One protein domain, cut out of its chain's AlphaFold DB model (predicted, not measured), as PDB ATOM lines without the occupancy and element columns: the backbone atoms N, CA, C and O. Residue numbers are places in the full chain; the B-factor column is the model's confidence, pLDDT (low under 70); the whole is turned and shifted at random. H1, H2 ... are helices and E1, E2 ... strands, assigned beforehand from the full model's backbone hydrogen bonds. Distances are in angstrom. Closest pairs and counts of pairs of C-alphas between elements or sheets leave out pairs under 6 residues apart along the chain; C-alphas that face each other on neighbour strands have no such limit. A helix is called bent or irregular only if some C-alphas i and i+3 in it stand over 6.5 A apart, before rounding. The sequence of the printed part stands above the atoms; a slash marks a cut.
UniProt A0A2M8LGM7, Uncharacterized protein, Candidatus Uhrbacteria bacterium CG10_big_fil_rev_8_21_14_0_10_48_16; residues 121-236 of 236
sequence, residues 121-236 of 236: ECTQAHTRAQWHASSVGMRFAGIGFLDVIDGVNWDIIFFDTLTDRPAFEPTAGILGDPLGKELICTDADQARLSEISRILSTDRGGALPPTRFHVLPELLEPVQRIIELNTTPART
ATOM      1  N   GLU A 121      -2.771  33.361 165.712       94.31
ATOM      2  CA  GLU A 121      -2.344  34.252 164.641       94.31
ATOM      3  C   GLU A 121      -3.591  34.845 163.993       94.31
ATOM      4  O   GLU A 121      -4.360  34.150 163.321       94.31
ATOM      5  N   CYS A 122      -3.847  36.125 164.251       93.50
ATOM      6  CA  CYS A 122      -4.952  36.837 163.627       93.50
ATOM      7  C   CYS A 122      -4.416  37.607 162.430       93.50
ATOM      8  O   CYS A 122      -3.585  38.492 162.604       93.50
ATOM      9  N   THR A 123      -4.914  37.321 161.231       90.69
ATOM     10  CA  THR A 123      -4.551  38.129 160.064       90.69
ATOM     11  C   THR A 123      -5.016  39.572 160.257       90.69
ATOM     12  O   THR A 123      -6.070  39.838 160.856       90.69
ATOM     13  N   GLN A 124      -4.258  40.515 159.707       89.94
ATOM     14  CA  GLN A 124      -4.579  41.941 159.718       89.94
ATOM     15  C   GLN A 124      -5.883  42.285 158.985       89.94
ATOM     16  O   GLN A 124      -6.430  43.369 159.163       89.94
ATOM     17  N   ALA A 125      -6.420  41.358 158.189       86.50
ATOM     18  CA  ALA A 125      -7.730  41.490 157.563       86.50
ATOM     19  C   ALA A 125      -8.896  41.364 158.560       86.50
ATOM     20  O   ALA A 125      -9.965  41.923 158.325       86.50
ATOM     21  N   HIS A 126      -8.753  40.584 159.639       86.38
ATOM     22  CA  HIS A 126      -9.891  40.034 160.384       86.38
ATOM     23  C   HIS A 126      -9.948  40.502 161.843       86.38
ATOM     24  O   HIS A 126      -9.631  39.753 162.770       86.38
ATOM     25  N   THR A 127     -10.503  41.696 162.081       89.25
ATOM     26  CA  THR A 127     -10.729  42.211 163.450       89.25
ATOM     27  C   THR A 127     -11.627  41.304 164.295       89.25
ATOM     28  O   THR A 127     -11.520  41.286 165.515       89.25
ATOM     29  N   ARG A 128     -12.479  40.477 163.675       89.44
ATOM     30  CA  ARG A 128     -13.306  39.504 164.407       89.44
ATOM     31  C   ARG A 128     -12.475  38.419 165.095       89.44
ATOM     32  O   ARG A 128     -12.805  38.028 166.210       89.44
ATOM     33  N   ALA A 129     -11.417  37.934 164.447       90.06
ATOM     34  CA  ALA A 129     -10.517  36.951 165.047       90.06
ATOM     35  C   ALA A 129      -9.776  37.564 166.245       90.06
ATOM     36  O   ALA A 129      -9.728  36.950 167.308       90.06
ATOM     37  N   GLN A 130      -9.318  38.812 166.095       94.50
ATOM     38  CA  GLN A 130      -8.698  39.584 167.172       94.50
ATOM     39  C   GLN A 130      -9.669  39.763 168.349       94.50
ATOM     40  O   GLN A 130      -9.312  39.485 169.490       94.50
ATOM     41  N   TRP A 131     -10.925  40.145 168.080       94.25
ATOM     42  CA  TRP A 131     -11.955  40.288 169.116       94.25
ATOM     43  C   TRP A 131     -12.208  38.969 169.844       94.25
ATOM     44  O   TRP A 131     -12.321  38.946 171.067       94.25
ATOM     45  N   HIS A 132     -12.269  37.849 169.117       93.56
ATOM     46  CA  HIS A 132     -12.417  36.538 169.740       93.56
ATOM     47  C   HIS A 132     -11.239  36.187 170.643       93.56
ATOM     48  O   HIS A 132     -11.493  35.626 171.696       93.56
ATOM     49  N   ALA A 133      -9.999  36.517 170.270       94.06
ATOM     50  CA  ALA A 133      -8.826  36.296 171.115       94.06
ATOM     51  C   ALA A 133      -8.837  37.197 172.366       94.06
ATOM     52  O   ALA A 133      -8.688  36.703 173.483       94.06
ATOM     53  N   SER A 134      -9.098  38.494 172.188       93.69
ATOM     54  CA  SER A 134      -9.175  39.482 173.275       93.69
ATOM     55  C   SER A 134     -10.297  39.151 174.272       93.69
ATOM     56  O   SER A 134     -10.065  39.032 175.473       93.69
ATOM     57  N   SER A 135     -11.510  38.878 173.777       93.12
ATOM     58  CA  SER A 135     -12.703  38.634 174.612       93.12
ATOM     59  C   SER A 135     -12.621  37.396 175.506       93.12
ATOM     60  O   SER A 135     -13.300  37.340 176.526       93.12
ATOM     61  N   VAL A 136     -11.798  36.409 175.150       92.06
ATOM     62  CA  VAL A 136     -11.575  35.202 175.966       92.06
ATOM     63  C   VAL A 136     -10.327  35.309 176.857       92.06
ATOM     64  O   VAL A 136      -9.917  34.326 177.482       92.06
ATOM     65  N   GLY A 137      -9.726  36.501 176.920       91.88
ATOM     66  CA  GLY A 137      -8.598  36.821 177.789       91.88
ATOM     67  C   GLY A 137      -7.248  36.325 177.278       91.88
ATOM     68  O   GLY A 137      -6.373  36.041 178.094       91.88
ATOM     69  N   MET A 138      -7.066  36.173 175.960       95.69
ATOM     70  CA  MET A 138      -5.721  35.965 175.418       95.69
ATOM     71  C   MET A 138      -4.927  37.269 175.485       95.69
ATOM     72  O   MET A 138      -5.446  38.353 175.220       95.69
ATOM     73  N   ARG A 139      -3.647  37.146 175.815       96.56
ATOM     74  CA  ARG A 139      -2.702  38.253 175.919       96.56
ATOM     75  C   ARG A 139      -2.329  38.730 174.521       96.56
ATOM     76  O   ARG A 139      -1.961  37.903 173.693       96.56
ATOM     77  N   PHE A 140      -2.392  40.031 174.251       97.44
ATOM     78  CA  PHE A 140      -1.765  40.593 173.051       97.44
ATOM     79  C   PHE A 140      -0.246  40.404 173.141       97.44
ATOM     80  O   PHE A 140       0.359  40.789 174.140       97.44
ATOM     81  N   ALA A 141       0.350  39.799 172.116       97.88
ATOM     82  CA  ALA A 141       1.750  39.370 172.108       97.88
ATOM     83  C   ALA A 141       2.568  40.006 170.968       97.88
ATOM     84  O   ALA A 141       3.601  39.473 170.567       97.88
ATOM     85  N   GLY A 142       2.088  41.127 170.422       97.81
ATOM     86  CA  GLY A 142       2.748  41.880 169.355       97.81
ATOM     87  C   GLY A 142       2.230  41.574 167.950       97.81
ATOM     88  O   GLY A 142       1.129  41.050 167.759       97.81
ATOM     89  N   ILE A 143       3.026  41.940 166.951       98.25
ATOM     90  CA  ILE A 143       2.711  41.793 165.525       98.25
ATOM     91  C   ILE A 143       3.830  41.047 164.793       98.25
ATOM     92  O   ILE A 143       4.920  40.854 165.326       98.25
ATOM     93  N   GLY A 144       3.576  40.629 163.559       96.25
ATOM     94  CA  GLY A 144       4.612  40.122 162.664       96.25
ATOM     95  C   GLY A 144       4.091  39.872 161.260       96.25
ATOM     96  O   GLY A 144       2.985  40.289 160.914       96.25
ATOM     97  N   PHE A 145       4.892  39.186 160.451       93.62
ATOM     98  CA  PHE A 145       4.648  39.021 159.020       93.62
ATOM     99  C   PHE A 145       4.724  37.542 158.660       93.62
ATOM    100  O   PHE A 145       5.682  36.864 159.027       93.62
ATOM    101  N   LEU A 146       3.679  37.034 158.007       88.56
ATOM    102  CA  LEU A 146       3.585  35.628 157.629       88.56
ATOM    103  C   LEU A 146       4.264  35.383 156.281       88.56
ATOM    104  O   LEU A 146       5.214  34.613 156.215       88.56
ATOM    105  N   ASP A 147       3.740  35.997 155.217       87.31
ATOM    106  CA  ASP A 147       4.218  35.796 153.846       87.31
ATOM    107  C   ASP A 147       3.639  36.851 152.881       87.31
ATOM    108  O   ASP A 147       2.734  37.617 153.239       87.31
ATOM    109  N   VAL A 148       4.113  36.846 151.634       88.25
ATOM    110  CA  VAL A 148       3.538  37.576 150.499       88.25
ATOM    111  C   VAL A 148       2.954  36.579 149.499       88.25
ATOM    112  O   VAL A 148       3.679  35.894 148.784       88.25
ATOM    113  N   ILE A 149       1.626  36.526 149.401       82.44
ATOM    114  CA  ILE A 149       0.914  35.584 148.523       82.44
ATOM    115  C   ILE A 149       0.261  36.371 147.395       82.44
ATOM    116  O   ILE A 149      -0.557  37.252 147.652       82.44
ATOM    117  N   ASP A 150       0.633  36.070 146.150       81.88
ATOM    118  CA  ASP A 150       0.126  36.749 144.948       81.88
ATOM    119  C   ASP A 150       0.237  38.289 145.032       81.88
ATOM    120  O   ASP A 150      -0.652  39.031 144.615       81.88
ATOM    121  N   GLY A 151       1.343  38.776 145.612       85.00
ATOM    122  CA  GLY A 151       1.616  40.206 145.805       85.00
ATOM    123  C   GLY A 151       0.875  40.854 146.982       85.00
ATOM    124  O   GLY A 151       0.946  42.071 147.146       85.00
ATOM    125  N   VAL A 152       0.173  40.071 147.805       86.69
ATOM    126  CA  VAL A 152      -0.542  40.540 148.998       86.69
ATOM    127  C   VAL A 152       0.237  40.161 150.251       86.69
ATOM    128  O   VAL A 152       0.488  38.983 150.491       86.69
ATOM    129  N   ASN A 153       0.574  41.153 151.074       89.81
ATOM    130  CA  ASN A 153       1.169  40.927 152.390       89.81
ATOM    131  C   ASN A 153       0.142  40.312 153.350       89.81
ATOM    132  O   ASN A 153      -0.970  40.827 153.498       89.81
ATOM    133  N   TRP A 154       0.526  39.241 154.038       89.50
ATOM    134  CA  TRP A 154      -0.238  38.637 155.125       89.50
ATOM    135  C   TRP A 154       0.456  38.945 156.444       89.50
ATOM    136  O   TRP A 154       1.393  38.266 156.853       89.50
ATOM    137  N   ASP A 155      -0.008  39.998 157.105       94.56
ATOM    138  CA  ASP A 155       0.515  40.431 158.393       94.56
ATOM    139  C   ASP A 155      -0.338  39.860 159.534       94.56
ATOM    140  O   ASP A 155      -1.537  39.600 159.379       94.56
ATOM    141  N   ILE A 156       0.279  39.670 160.694       95.56
ATOM    142  CA  ILE A 156      -0.287  38.958 161.834       95.56
ATOM    143  C   ILE A 156      -0.299  39.852 163.070       95.56
ATOM    144  O   ILE A 156       0.667  40.547 163.375       95.56
ATOM    145  N   ILE A 157      -1.398  39.774 163.811       97.31
ATOM    146  CA  ILE A 157      -1.530  40.230 165.190       97.31
ATOM    147  C   ILE A 157      -1.501  38.972 166.060       97.31
ATOM    148  O   ILE A 157      -2.364  38.094 165.924       97.31
ATOM    149  N   PHE A 158      -0.497  38.862 166.927       97.62
ATOM    150  CA  PHE A 158      -0.317  37.711 167.801       97.62
ATOM    151  C   PHE A 158      -1.079  37.884 169.108       97.62
ATOM    152  O   PHE A 158      -1.031  38.929 169.758       97.62
ATOM    153  N   PHE A 159      -1.719  36.799 169.526       97.62
ATOM    154  CA  PHE A 159      -2.221  36.636 170.881       97.62
ATOM    155  C   PHE A 159      -1.719  35.318 171.459       97.62
ATOM    156  O   PHE A 159      -1.507  34.366 170.709       97.62
ATOM    157  N   ASP A 160      -1.579  35.208 172.773       97.75
ATOM    158  CA  ASP A 160      -1.221  33.944 173.416       97.75
ATOM    159  C   ASP A 160      -1.934  33.701 174.749       97.75
ATOM    160  O   ASP A 160      -2.735  34.505 175.226       97.75
ATOM    161  N   THR A 161      -1.706  32.516 175.311       96.44
ATOM    162  CA  THR A 161      -2.342  32.058 176.550       96.44
ATOM    163  C   THR A 161      -1.472  32.248 177.799       96.44
ATOM    164  O   THR A 161      -1.757  31.605 178.810       96.44
ATOM    165  N   LEU A 162      -0.398  33.050 177.760       94.00
ATOM    166  CA  LEU A 162       0.461  33.303 178.930       94.00
ATOM    167  C   LEU A 162      -0.174  34.344 179.859       94.00
ATOM    168  O   LEU A 162       0.229  35.502 179.904       94.00
ATOM    169  N   THR A 163      -1.210  33.944 180.597       84.25
ATOM    170  CA  THR A 163      -1.998  34.850 181.453       84.25
ATOM    171  C   THR A 163      -1.252  35.368 182.686       84.25
ATOM    172  O   THR A 163      -1.746  36.258 183.367       84.25
ATOM    173  N   ASP A 164      -0.094  34.797 183.007       88.00
ATOM    174  CA  ASP A 164       0.808  35.228 184.078       88.00
ATOM    175  C   ASP A 164       1.708  36.409 183.672       88.00
ATOM    176  O   ASP A 164       2.422  36.958 184.512       88.00
ATOM    177  N   ARG A 165       1.668  36.819 182.399       90.00
ATOM    178  CA  ARG A 165       2.436  37.945 181.859       90.00
ATOM    179  C   ARG A 165       1.518  39.094 181.433       90.00
ATOM    180  O   ARG A 165       0.412  38.840 180.949       90.00
ATOM    181  N   PRO A 166       1.967  40.357 181.556       92.56
ATOM    182  CA  PRO A 166       1.242  41.484 180.982       92.56
ATOM    183  C   PRO A 166       1.222  41.398 179.450       92.56
ATOM    184  O   PRO A 166       2.037  40.696 178.838       92.56
ATOM    185  N   ALA A 167       0.296  42.135 178.829       94.75
ATOM    186  CA  ALA A 167       0.318  42.359 177.387       94.75
ATOM    187  C   ALA A 167       1.708  42.835 176.934       94.75
ATOM    188  O   ALA A 167       2.439  43.452 177.707       94.75
ATOM    189  N   PHE A 168       2.085  42.500 175.700       96.62
ATOM    190  CA  PHE A 168       3.371  42.906 175.151       96.62
ATOM    191  C   PHE A 168       3.512  44.430 175.170       96.62
ATOM    192  O   PHE A 168       2.718  45.139 174.549       96.62
ATOM    193  N   GLU A 169       4.549  44.905 175.855       95.31
ATOM    194  CA  GLU A 169       4.907  46.316 175.906       95.31
ATOM    195  C   GLU A 169       5.894  46.640 174.768       95.31
ATOM    196  O   GLU A 169       6.967  46.026 174.685       95.31
ATOM    197  N   PRO A 170       5.561  47.592 173.878       95.88
ATOM    198  CA  PRO A 170       6.390  47.939 172.729       95.88
ATOM    199  C   PRO A 170       7.835  48.282 173.114       95.88
ATOM    200  O   PRO A 170       8.090  49.203 173.892       95.88
ATOM    201  N   THR A 171       8.788  47.569 172.513       95.00
ATOM    202  CA  THR A 171      10.227  47.713 172.771       95.00
ATOM    203  C   THR A 171      10.977  47.884 171.449       95.00
ATOM    204  O   THR A 171      10.629  47.264 170.444       95.00
ATOM    205  N   ALA A 172      12.000  48.740 171.425       95.50
ATOM    206  CA  ALA A 172      12.805  48.963 170.223       95.50
ATOM    207  C   ALA A 172      13.540  47.680 169.799       95.50
ATOM    208  O   ALA A 172      14.129  46.993 170.631       95.50
ATOM    209  N   GLY A 173      13.508  47.372 168.505       96.00
ATOM    210  CA  GLY A 173      14.086  46.160 167.923       96.00
ATOM    211  C   GLY A 173      13.206  44.909 168.032       96.00
ATOM    212  O   GLY A 173      13.609  43.863 167.526       96.00
ATOM    213  N   ILE A 174      12.028  44.979 168.664       97.75
ATOM    214  CA  ILE A 174      11.156  43.820 168.917       97.75
ATOM    215  C   ILE A 174       9.740  44.096 168.391       97.75
ATOM    216  O   ILE A 174       9.134  45.126 168.692       97.75
ATOM    217  N   LEU A 175       9.199  43.155 167.616       97.88
ATOM    218  CA  LEU A 175       7.844  43.199 167.050       97.88
ATOM    219  C   LEU A 175       6.789  42.568 167.971       97.88
ATOM    220  O   LEU A 175       5.611  42.920 167.909       97.88
ATOM    221  N   GLY A 176       7.206  41.621 168.811       97.56
ATOM    222  CA  GLY A 176       6.342  40.876 169.720       97.56
ATOM    223  C   GLY A 176       7.094  39.809 170.506       97.56
ATOM    224  O   GLY A 176       8.279  39.571 170.276       97.56
ATOM    225  N   ASP A 177       6.387  39.141 171.411       97.38
ATOM    226  CA  ASP A 177       6.912  38.075 172.268       97.38
ATOM    227  C   ASP A 177       5.944  36.871 172.399       97.38
ATOM    228  O   ASP A 177       5.706  36.390 173.513       97.38
ATOM    229  N   PRO A 178       5.357  36.336 171.307       96.94
ATOM    230  CA  PRO A 178       4.397  35.240 171.390       96.94
ATOM    231  C   PRO A 178       4.994  34.033 172.114       96.94
ATOM    232  O   PRO A 178       6.006  33.464 171.699       96.94
ATOM    233  N   LEU A 179       4.331  33.619 173.195       96.69
ATOM    234  CA  LEU A 179       4.787  32.549 174.082       96.69
ATOM    235  C   LEU A 179       6.175  32.808 174.694       96.69
ATOM    236  O   LEU A 179       6.930  31.871 174.954       96.69
ATOM    237  N   GLY A 180       6.520  34.079 174.913       94.44
ATOM    238  CA  GLY A 180       7.795  34.506 175.481       94.44
ATOM    239  C   GLY A 180       8.987  34.361 174.537       94.44
ATOM    240  O   GLY A 180      10.122  34.348 175.007       94.44
ATOM    241  N   LYS A 181       8.741  34.214 173.231       95.06
ATOM    242  CA  LYS A 181       9.781  34.160 172.199       95.06
ATOM    243  C   LYS A 181       9.787  35.473 171.435       95.06
ATOM    244  O   LYS A 181       8.831  35.758 170.720       95.06
ATOM    245  N   GLU A 182      10.851  36.247 171.594       96.75
ATOM    246  CA  GLU A 182      10.995  37.544 170.935       96.75
ATOM    247  C   GLU A 182      11.023  37.399 169.409       96.75
ATOM    248  O   GLU A 182      11.710  36.540 168.850       96.75
ATOM    249  N   LEU A 183      10.276  38.274 168.742       96.62
ATOM    250  CA  LEU A 183      10.322  38.475 167.302       96.62
ATOM    251  C   LEU A 183      11.172  39.711 167.025       96.62
ATOM    252  O   LEU A 183      10.706  40.836 167.194       96.62
ATOM    253  N   ILE A 184      12.426  39.494 166.637       97.19
ATOM    254  CA  ILE A 184      13.375  40.577 166.363       97.19
ATOM    255  C   ILE A 184      13.029  41.252 165.036       97.19
ATOM    256  O   ILE A 184      12.809  40.577 164.034       97.19
ATOM    257  N   CYS A 185      13.005  42.583 165.038       96.31
ATOM    258  CA  CYS A 185      12.773  43.389 163.849       96.31
ATOM    259  C   CYS A 185      14.014  43.396 162.943       96.31
ATOM    260  O   CYS A 185      15.110  43.764 163.368       96.31
ATOM    261  N   THR A 186      13.827  43.007 161.686       94.94
ATOM    262  CA  THR A 186      14.839  43.045 160.620       94.94
ATOM    263  C   THR A 186      14.663  44.266 159.715       94.94
ATOM    264  O   THR A 186      13.610  44.894 159.717       94.94
ATOM    265  N   ASP A 187      15.642  44.585 158.865       92.19
ATOM    266  CA  ASP A 187      15.530  45.708 157.915       92.19
ATOM    267  C   ASP A 187      14.319  45.581 156.967       92.19
ATOM    268  O   ASP A 187      13.665  46.573 156.638       92.19
ATOM    269  N   ALA A 188      13.983  44.352 156.555       92.88
ATOM    270  CA  ALA A 188      12.796  44.085 155.741       92.88
ATOM    271  C   ALA A 188      11.501  44.408 156.509       92.88
ATOM    272  O   ALA A 188      10.571  45.000 155.954       92.88
ATOM    273  N   ASP A 189      11.474  44.092 157.802       95.50
ATOM    274  CA  ASP A 189      10.357  44.406 158.690       95.50
ATOM    275  C   ASP A 189      10.193  45.916 158.862       95.50
ATOM    276  O   ASP A 189       9.071  46.413 158.825       95.50
ATOM    277  N   GLN A 190      11.288  46.675 158.983       95.12
ATOM    278  CA  GLN A 190      11.230  48.140 159.093       95.12
ATOM    279  C   GLN A 190      10.570  48.777 157.861       95.12
ATOM    280  O   GLN A 190       9.731  49.681 157.984       95.12
ATOM    281  N   ALA A 191      10.905  48.286 156.663       93.75
ATOM    282  CA  ALA A 191      10.263  48.727 155.428       93.75
ATOM    283  C   ALA A 191       8.758  48.411 155.451       93.75
ATOM    284  O   ALA A 191       7.935  49.295 155.189       93.75
ATOM    285  N   ARG A 192       8.383  47.192 155.863       95.56
ATOM    286  CA  ARG A 192       6.976  46.787 155.966       95.56
ATOM    287  C   ARG A 192       6.203  47.596 157.013       95.56
ATOM    288  O   ARG A 192       5.087  48.035 156.739       95.56
ATOM    289  N   LEU A 193       6.788  47.867 158.178       97.31
ATOM    290  CA  LEU A 193       6.201  48.713 159.224       97.31
ATOM    291  C   LEU A 193       5.956  50.146 158.730       97.31
ATOM    292  O   LEU A 193       4.911  50.737 159.014       97.31
ATOM    293  N   SER A 194       6.882  50.683 157.931       95.31
ATOM    294  CA  SER A 194       6.729  51.998 157.303       95.31
ATOM    295  C   SER A 194       5.535  52.038 156.344       95.31
ATOM    296  O   SER A 194       4.825  53.044 156.287       95.31
ATOM    297  N   GLU A 195       5.260  50.951 155.620       95.62
ATOM    298  CA  GLU A 195       4.049  50.824 154.803       95.62
ATOM    299  C   GLU A 195       2.787  50.700 155.661       95.62
ATOM    300  O   GLU A 195       1.805  51.402 155.407       95.62
ATOM    301  N   ILE A 196       2.822  49.856 156.699       96.88
ATOM    302  CA  ILE A 196       1.699  49.638 157.622       96.88
ATOM    303  C   ILE A 196       1.251  50.949 158.264       96.88
ATOM    304  O   ILE A 196       0.048  51.190 158.346       96.88
ATOM    305  N   SER A 197       2.184  51.835 158.628       96.44
ATOM    306  CA  SER A 197       1.875  53.153 159.206       96.44
ATOM    307  C   SER A 197       0.883  53.981 158.371       96.44
ATOM    308  O   SER A 197       0.125  54.780 158.916       96.44
ATOM    309  N   ARG A 198       0.848  53.765 157.048       96.25
ATOM    310  CA  ARG A 198      -0.001  54.502 156.098       96.25
ATOM    311  C   ARG A 198      -1.363  53.851 155.876       96.25
ATOM    312  O   ARG A 198      -2.249  54.483 155.307       96.25
ATOM    313  N   ILE A 199      -1.519  52.590 156.277       95.62
ATOM    314  CA  ILE A 199      -2.719  51.776 156.034       95.62
ATOM    315  C   ILE A 199      -3.324  51.200 157.322       95.62
ATOM    316  O   ILE A 199      -4.237  50.373 157.254       95.62
ATOM    317  N   LEU A 200      -2.813  51.610 158.486       96.69
ATOM    318  CA  LEU A 200      -3.314  51.232 159.803       96.69
ATOM    319  C   LEU A 200      -4.735  51.768 160.006       96.69
ATOM    320  O   LEU A 200      -5.034  52.921 159.696       96.69
ATOM    321  N   SER A 201      -5.630  50.924 160.514       96.06
ATOM    322  CA  SER A 201      -7.039  51.273 160.675       96.06
ATOM    323  C   SER A 201      -7.672  50.531 161.846       96.06
ATOM    324  O   SER A 201      -7.359  49.374 162.107       96.06
ATOM    325  N   THR A 202      -8.611  51.185 162.523       95.88
ATOM    326  CA  THR A 202      -9.484  50.569 163.536       95.88
ATOM    327  C   THR A 202     -10.874  50.244 162.992       95.88
ATOM    328  O   THR A 202     -11.727  49.729 163.717       95.88
ATOM    329  N   ASP A 203     -11.114  50.515 161.703       93.50
ATOM    330  CA  ASP A 203     -12.359  50.151 161.044       93.50
ATOM    331  C   ASP A 203     -12.533  48.632 161.072       93.50
ATOM    332  O   ASP A 203     -11.566  47.860 161.036       93.50
ATOM    333  N   ARG A 204     -13.787  48.183 161.083       87.38
ATOM    334  CA  ARG A 204     -14.096  46.756 161.030       87.38
ATOM    335  C   ARG A 204     -13.531  46.139 159.742       87.38
ATOM    336  O   ARG A 204     -13.999  46.449 158.651       87.38
ATOM    337  N   GLY A 205     -12.576  45.224 159.900       86.50
ATOM    338  CA  GLY A 205     -12.055  44.392 158.817       86.50
ATOM    339  C   GLY A 205     -13.005  43.249 158.427       86.50
ATOM    340  O   GLY A 205     -14.127  43.133 158.929       86.50
ATOM    341  N   GLY A 206     -12.546  42.366 157.544       79.56
ATOM    342  CA  GLY A 206     -13.301  41.202 157.062       79.56
ATOM    343  C   GLY A 206     -13.212  40.988 155.554       79.56
ATOM    344  O   GLY A 206     -13.588  39.925 155.075       79.56
ATOM    345  N   ALA A 207     -12.748  41.996 154.813       79.00
ATOM    346  CA  ALA A 207     -12.553  41.896 153.377       79.00
ATOM    347  C   ALA A 207     -11.225  41.204 153.063       79.00
ATOM    348  O   ALA A 207     -10.212  41.455 153.719       79.00
ATOM    349  N   LEU A 208     -11.244  40.365 152.030       79.31
ATOM    350  CA  LEU A 208     -10.057  39.718 151.503       79.31
ATOM    351  C   LEU A 208      -9.928  39.979 149.990       79.31
ATOM    352  O   LEU A 208     -10.950  39.957 149.296       79.31
ATOM    353  N   PRO A 209      -8.704  40.194 149.467       81.44
ATOM    354  CA  PRO A 209      -7.436  40.299 150.205       81.44
ATOM    355  C   PRO A 209      -7.363  41.555 151.106       81.44
ATOM    356  O   PRO A 209      -8.061  42.535 150.833       81.44
ATOM    357  N   PRO A 210      -6.544  41.551 152.178       83.94
ATOM    358  CA  PRO A 210      -6.350  42.733 153.017       83.94
ATOM    359  C   PRO A 210      -5.750  43.896 152.221       83.94
ATOM    360  O   PRO A 210      -4.722  43.752 151.564       83.94
ATOM    361  N   THR A 211      -6.364  45.073 152.331       88.88
ATOM    362  CA  THR A 211      -5.834  46.340 151.786       88.88
ATOM    363  C   THR A 211      -5.398  47.316 152.877       88.88
ATOM    364  O   THR A 211      -4.735  48.314 152.600       88.88
ATOM    365  N   ARG A 212      -5.771  47.029 154.125       93.88
ATOM    366  CA  ARG A 212      -5.433  47.792 155.323       93.88
ATOM    367  C   ARG A 212      -4.896  46.857 156.393       93.88
ATOM    368  O   ARG A 212      -5.186  45.661 156.383       93.88
ATOM    369  N   PHE A 213      -4.154  47.423 157.334       95.94
ATOM    370  CA  PHE A 213      -3.761  46.729 158.551       95.94
ATOM    371  C   PHE A 213      -4.793  47.054 159.631       95.94
ATOM    372  O   PHE A 213      -4.749  48.128 160.233       95.94
ATOM    373  N   HIS A 214      -5.775  46.173 159.829       96.88
ATOM    374  CA  HIS A 214      -6.819  46.414 160.817       96.88
ATOM    375  C   HIS A 214      -6.403  45.929 162.203       96.88
ATOM    376  O   HIS A 214      -5.950  44.794 162.361       96.88
ATOM    377  N   VAL A 215      -6.645  46.757 163.212       97.00
ATOM    378  CA  VAL A 215      -6.457  46.425 164.629       97.00
ATOM    379  C   VAL A 215      -7.720  46.737 165.418       97.00
ATOM    380  O   VAL A 215      -8.522  47.583 165.020       97.00
ATOM    381  N   LEU A 216      -7.916  46.062 166.547       96.31
ATOM    382  CA  LEU A 216      -8.920  46.496 167.516       96.31
ATOM    383  C   LEU A 216      -8.577  47.901 168.045       96.31
ATOM    384  O   LEU A 216      -7.390  48.219 168.155       96.31
ATOM    385  N   PRO A 217      -9.573  48.737 168.397       96.12
ATOM    386  CA  PRO A 217      -9.326  50.080 168.923       96.12
ATOM    387  C   PRO A 217      -8.343  50.114 170.098       96.12
ATOM    388  O   PRO A 217      -7.461  50.966 170.129       96.12
ATOM    389  N   GLU A 218      -8.438  49.155 171.018       95.44
ATOM    390  CA  GLU A 218      -7.552  49.037 172.179       95.44
ATOM    391  C   GLU A 218      -6.105  48.639 171.834       95.44
ATOM    392  O   GLU A 218      -5.215  48.798 172.660       95.44
ATOM    393  N   LEU A 219      -5.855  48.140 170.620       96.44
ATOM    394  CA  LEU A 219      -4.520  47.765 170.144       96.44
ATOM    395  C   LEU A 219      -3.869  48.848 169.281       96.44
ATOM    396  O   LEU A 219      -2.715  48.687 168.887       96.44
ATOM    397  N   LEU A 220      -4.580  49.940 168.981       97.38
ATOM    398  CA  LEU A 220      -4.076  50.989 168.098       97.38
ATOM    399  C   LEU A 220      -2.782  51.609 168.632       97.38
ATOM    400  O   LEU A 220      -1.782  51.620 167.920       97.38
ATOM    401  N   GLU A 221      -2.795  52.083 169.876       97.50
ATOM    402  CA  GLU A 221      -1.639  52.739 170.493       97.50
ATOM    403  C   GLU A 221      -0.431  51.790 170.631       97.50
ATOM    404  O   GLU A 221       0.644  52.146 170.139       97.50
ATOM    405  N   PRO A 222      -0.566  50.561 171.177       97.50
ATOM    406  CA  PRO A 222       0.541  49.606 171.210       97.50
ATOM    407  C   PRO A 222       1.144  49.329 169.826       97.50
ATOM    408  O   PRO A 222       2.364  49.315 169.674       97.50
ATOM    409  N   VAL A 223       0.311  49.150 168.796       97.81
ATOM    410  CA  VAL A 223       0.787  48.867 167.433       97.81
ATOM    411  C   VAL A 223       1.478  50.080 166.811       97.81
ATOM    412  O   VAL A 223       2.545  49.923 166.215       97.81
ATOM    413  N   GLN A 224       0.932  51.287 166.980       97.94
ATOM    414  CA  GLN A 224       1.600  52.525 166.559       97.94
ATOM    415  C   GLN A 224       2.974  52.647 167.209       97.94
ATOM    416  O   GLN A 224       3.960  52.931 166.530       97.94
ATOM    417  N   ARG A 225       3.063  52.339 168.502       98.00
ATOM    418  CA  ARG A 225       4.318  52.411 169.236       98.00
ATOM    419  C   ARG A 225       5.342  51.375 168.768       98.00
ATOM    420  O   ARG A 225       6.519  51.717 168.657       98.00
ATOM    421  N   ILE A 226       4.918  50.149 168.441       98.06
ATOM    422  CA  ILE A 226       5.793  49.144 167.808       98.06
ATOM    423  C   ILE A 226       6.350  49.693 166.492       98.06
ATOM    424  O   ILE A 226       7.556  49.620 166.269       98.06
ATOM    425  N   ILE A 227       5.499  50.273 165.642       97.56
ATOM    426  CA  ILE A 227       5.917  50.850 164.359       97.56
ATOM    427  C   ILE A 227       6.930  51.980 164.580       97.56
ATOM    428  O   ILE A 227       8.008  51.953 163.992       97.56
ATOM    429  N   GLU A 228       6.634  52.947 165.447       96.88
ATOM    430  CA  GLU A 228       7.508  54.097 165.723       96.88
ATOM    431  C   GLU A 228       8.903  53.682 166.201       96.88
ATOM    432  O   GLU A 228       9.914  54.148 165.666       96.88
ATOM    433  N   LEU A 229       8.959  52.792 167.198       96.62
ATOM    434  CA  LEU A 229      10.207  52.346 167.822       96.62
ATOM    435  C   LEU A 229      11.092  51.532 166.876       96.62
ATOM    436  O   LEU A 229      12.297  51.451 167.097       96.62
ATOM    437  N   ASN A 230      10.499  50.932 165.844       95.75
ATOM    438  CA  ASN A 230      11.187  50.065 164.895       95.75
ATOM    439  C   ASN A 230      11.345  50.696 163.502       95.75
ATOM    440  O   ASN A 230      11.887  50.063 162.609       95.75
ATOM    441  N   THR A 231      10.896  51.934 163.289       93.19
ATOM    442  CA  THR A 231      11.095  52.664 162.016       93.19
ATOM    443  C   THR A 231      11.868  53.966 162.184       93.19
ATOM    444  O   THR A 231      12.364  54.523 161.205       93.19
ATOM    445  N   THR A 232      12.017  54.454 163.415       78.19
ATOM    446  CA  THR A 232      12.855  55.620 163.697       78.19
ATOM    447  C   THR A 232      14.318  55.181 163.783       78.19
ATOM    448  O   THR A 232      14.628  54.320 164.609       78.19
ATOM    449  N   PRO A 233      15.243  55.770 163.001       59.88
ATOM    450  CA  PRO A 233      16.666  55.496 163.155       59.88
ATOM    451  C   PRO A 233      17.089  55.769 164.599       59.88
ATOM    452  O   PRO A 233      16.756  56.825 165.149       59.88
ATOM    453  N   ALA A 234      17.824  54.840 165.217       57.00
ATOM    454  CA  ALA A 234      18.435  55.100 166.512       57.00
ATOM    455  C   ALA A 234      19.254  56.392 166.396       57.00
ATOM    456  O   ALA A 234      20.096  56.512 165.504       57.00
ATOM    457  N   ARG A 235      18.974  57.385 167.251       46.94
ATOM    458  CA  ARG A 235      19.807  58.588 167.334       46.94
ATOM    459  C   ARG A 235      21.191  58.136 167.805       46.94
ATOM    460  O   ARG A 235      21.356  57.856 168.989       46.94
ATOM    461  N   THR A 236      22.114  57.988 166.861       40.91
ATOM    462  CA  THR A 236      23.548  57.786 167.106       40.91
ATOM    463  C   THR A 236      24.157  59.021 167.739       40.91
ATOM    464  O   THR A 236      23.811  60.126 167.258       40.91
TER     465      THR A 236
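What this domain is: This is residues 121 to 236 of the 236 residues of an uncharacterized protein of Candidatus Uhrbacteria bacterium CG10_big_fil_rev_8_21_14_0_10_48_16 (UniProt A0A2M8LGM7). What does the model look like? A small antiparallel sheet, mostly the long hairpin E2 and E3 with short E1 beside E3, has three helices over one face: H1 by itself, and H2 and H3 packed together as a helical hairpin. Short E4 and its turn sit beside E2, and long links join E3 to E4 and H2 to H3. What is it made of, and how large is it? The printed part has 116 residues with named elements in the order E1, H1, E2, E3, E4, H2, H3; the sheet runs E1, E3, E2, and the class is mixed, helices and strands. It is compact, with a radius of gyration of the C-alphas of 13.4 A and spans of 43 by 37 by 22 A.

How they stand to each other: How is the sheet joined? E1, residues 121 to 123, is an edge strand antiparallel to the inner strand E3, residues 152 to 160, with N 122 and O 157 at 3.0 A, within hydrogen-bond range. E3 forms a hairpin with the edge strand E2, residues 139 to 149, antiparallel at 158 degrees, with N 144 and O 156 at 2.9 A; E2 bends by 58 degrees at Gly 142. E4, residues 174 to 176, pairs with no named strand, but it pairs antiparallel with residues 183 to 184, and its Gly 176 has its C-alpha 3.7 A from that of Gly 142, the closest pair of E4 and E2. Where are the helices? H1, residues 127 to 135, H2, residues 187 to 199, and H3, residues 217 to 231, are on one face of the sheet, two layers in all. H1 has a height over the sheet of 8.9 A and runs along the strands, at 2 degrees to E3 on the local plane; E1, H1, E2 is a split strand-helix-strand unit, with E3 between its strands and a right-handed crossover. H2 and H3 touch at a steep tilt of 41 degrees, opposite ways, the closest C-alphas being those of Gln 190 and Thr 231 at 5.4 A, while H1 is apart from both. How are the helix backbones? Every O i to N i+4 pair in H1 is within hydrogen-bond range, against 7 of 9 in H2 and 9 of 11 in H3; H3 is irregular, with C-alphas 218 and 221 at 7.2 A.

Where its parts are: Where does each element lie? E1 begins at C-alpha 121, (-2.344, 34.252, 164.641), and H1 is 11.9 A long. E2 is 27.8 A and E3 25.3 A long; E4 measures 5.7 A. Where do the last helices run? H2 is 19.3 A long from C-alpha 187, (15.530, 45.708, 157.915), and H3 is 21.7 A long, ending at C-alpha 231, (11.095, 52.664, 162.016).

The domain as a whole: How far does it reach? The C-alphas farthest apart are those of Val 136 and Thr 236, 42.7 A. Is it unbroken and sure? The printed part has no cut, and the long links are residues 161 to 173 and 200 to 216. The mean pLDDT of the printed part is 91.9, with residues 233 to 236 under 70.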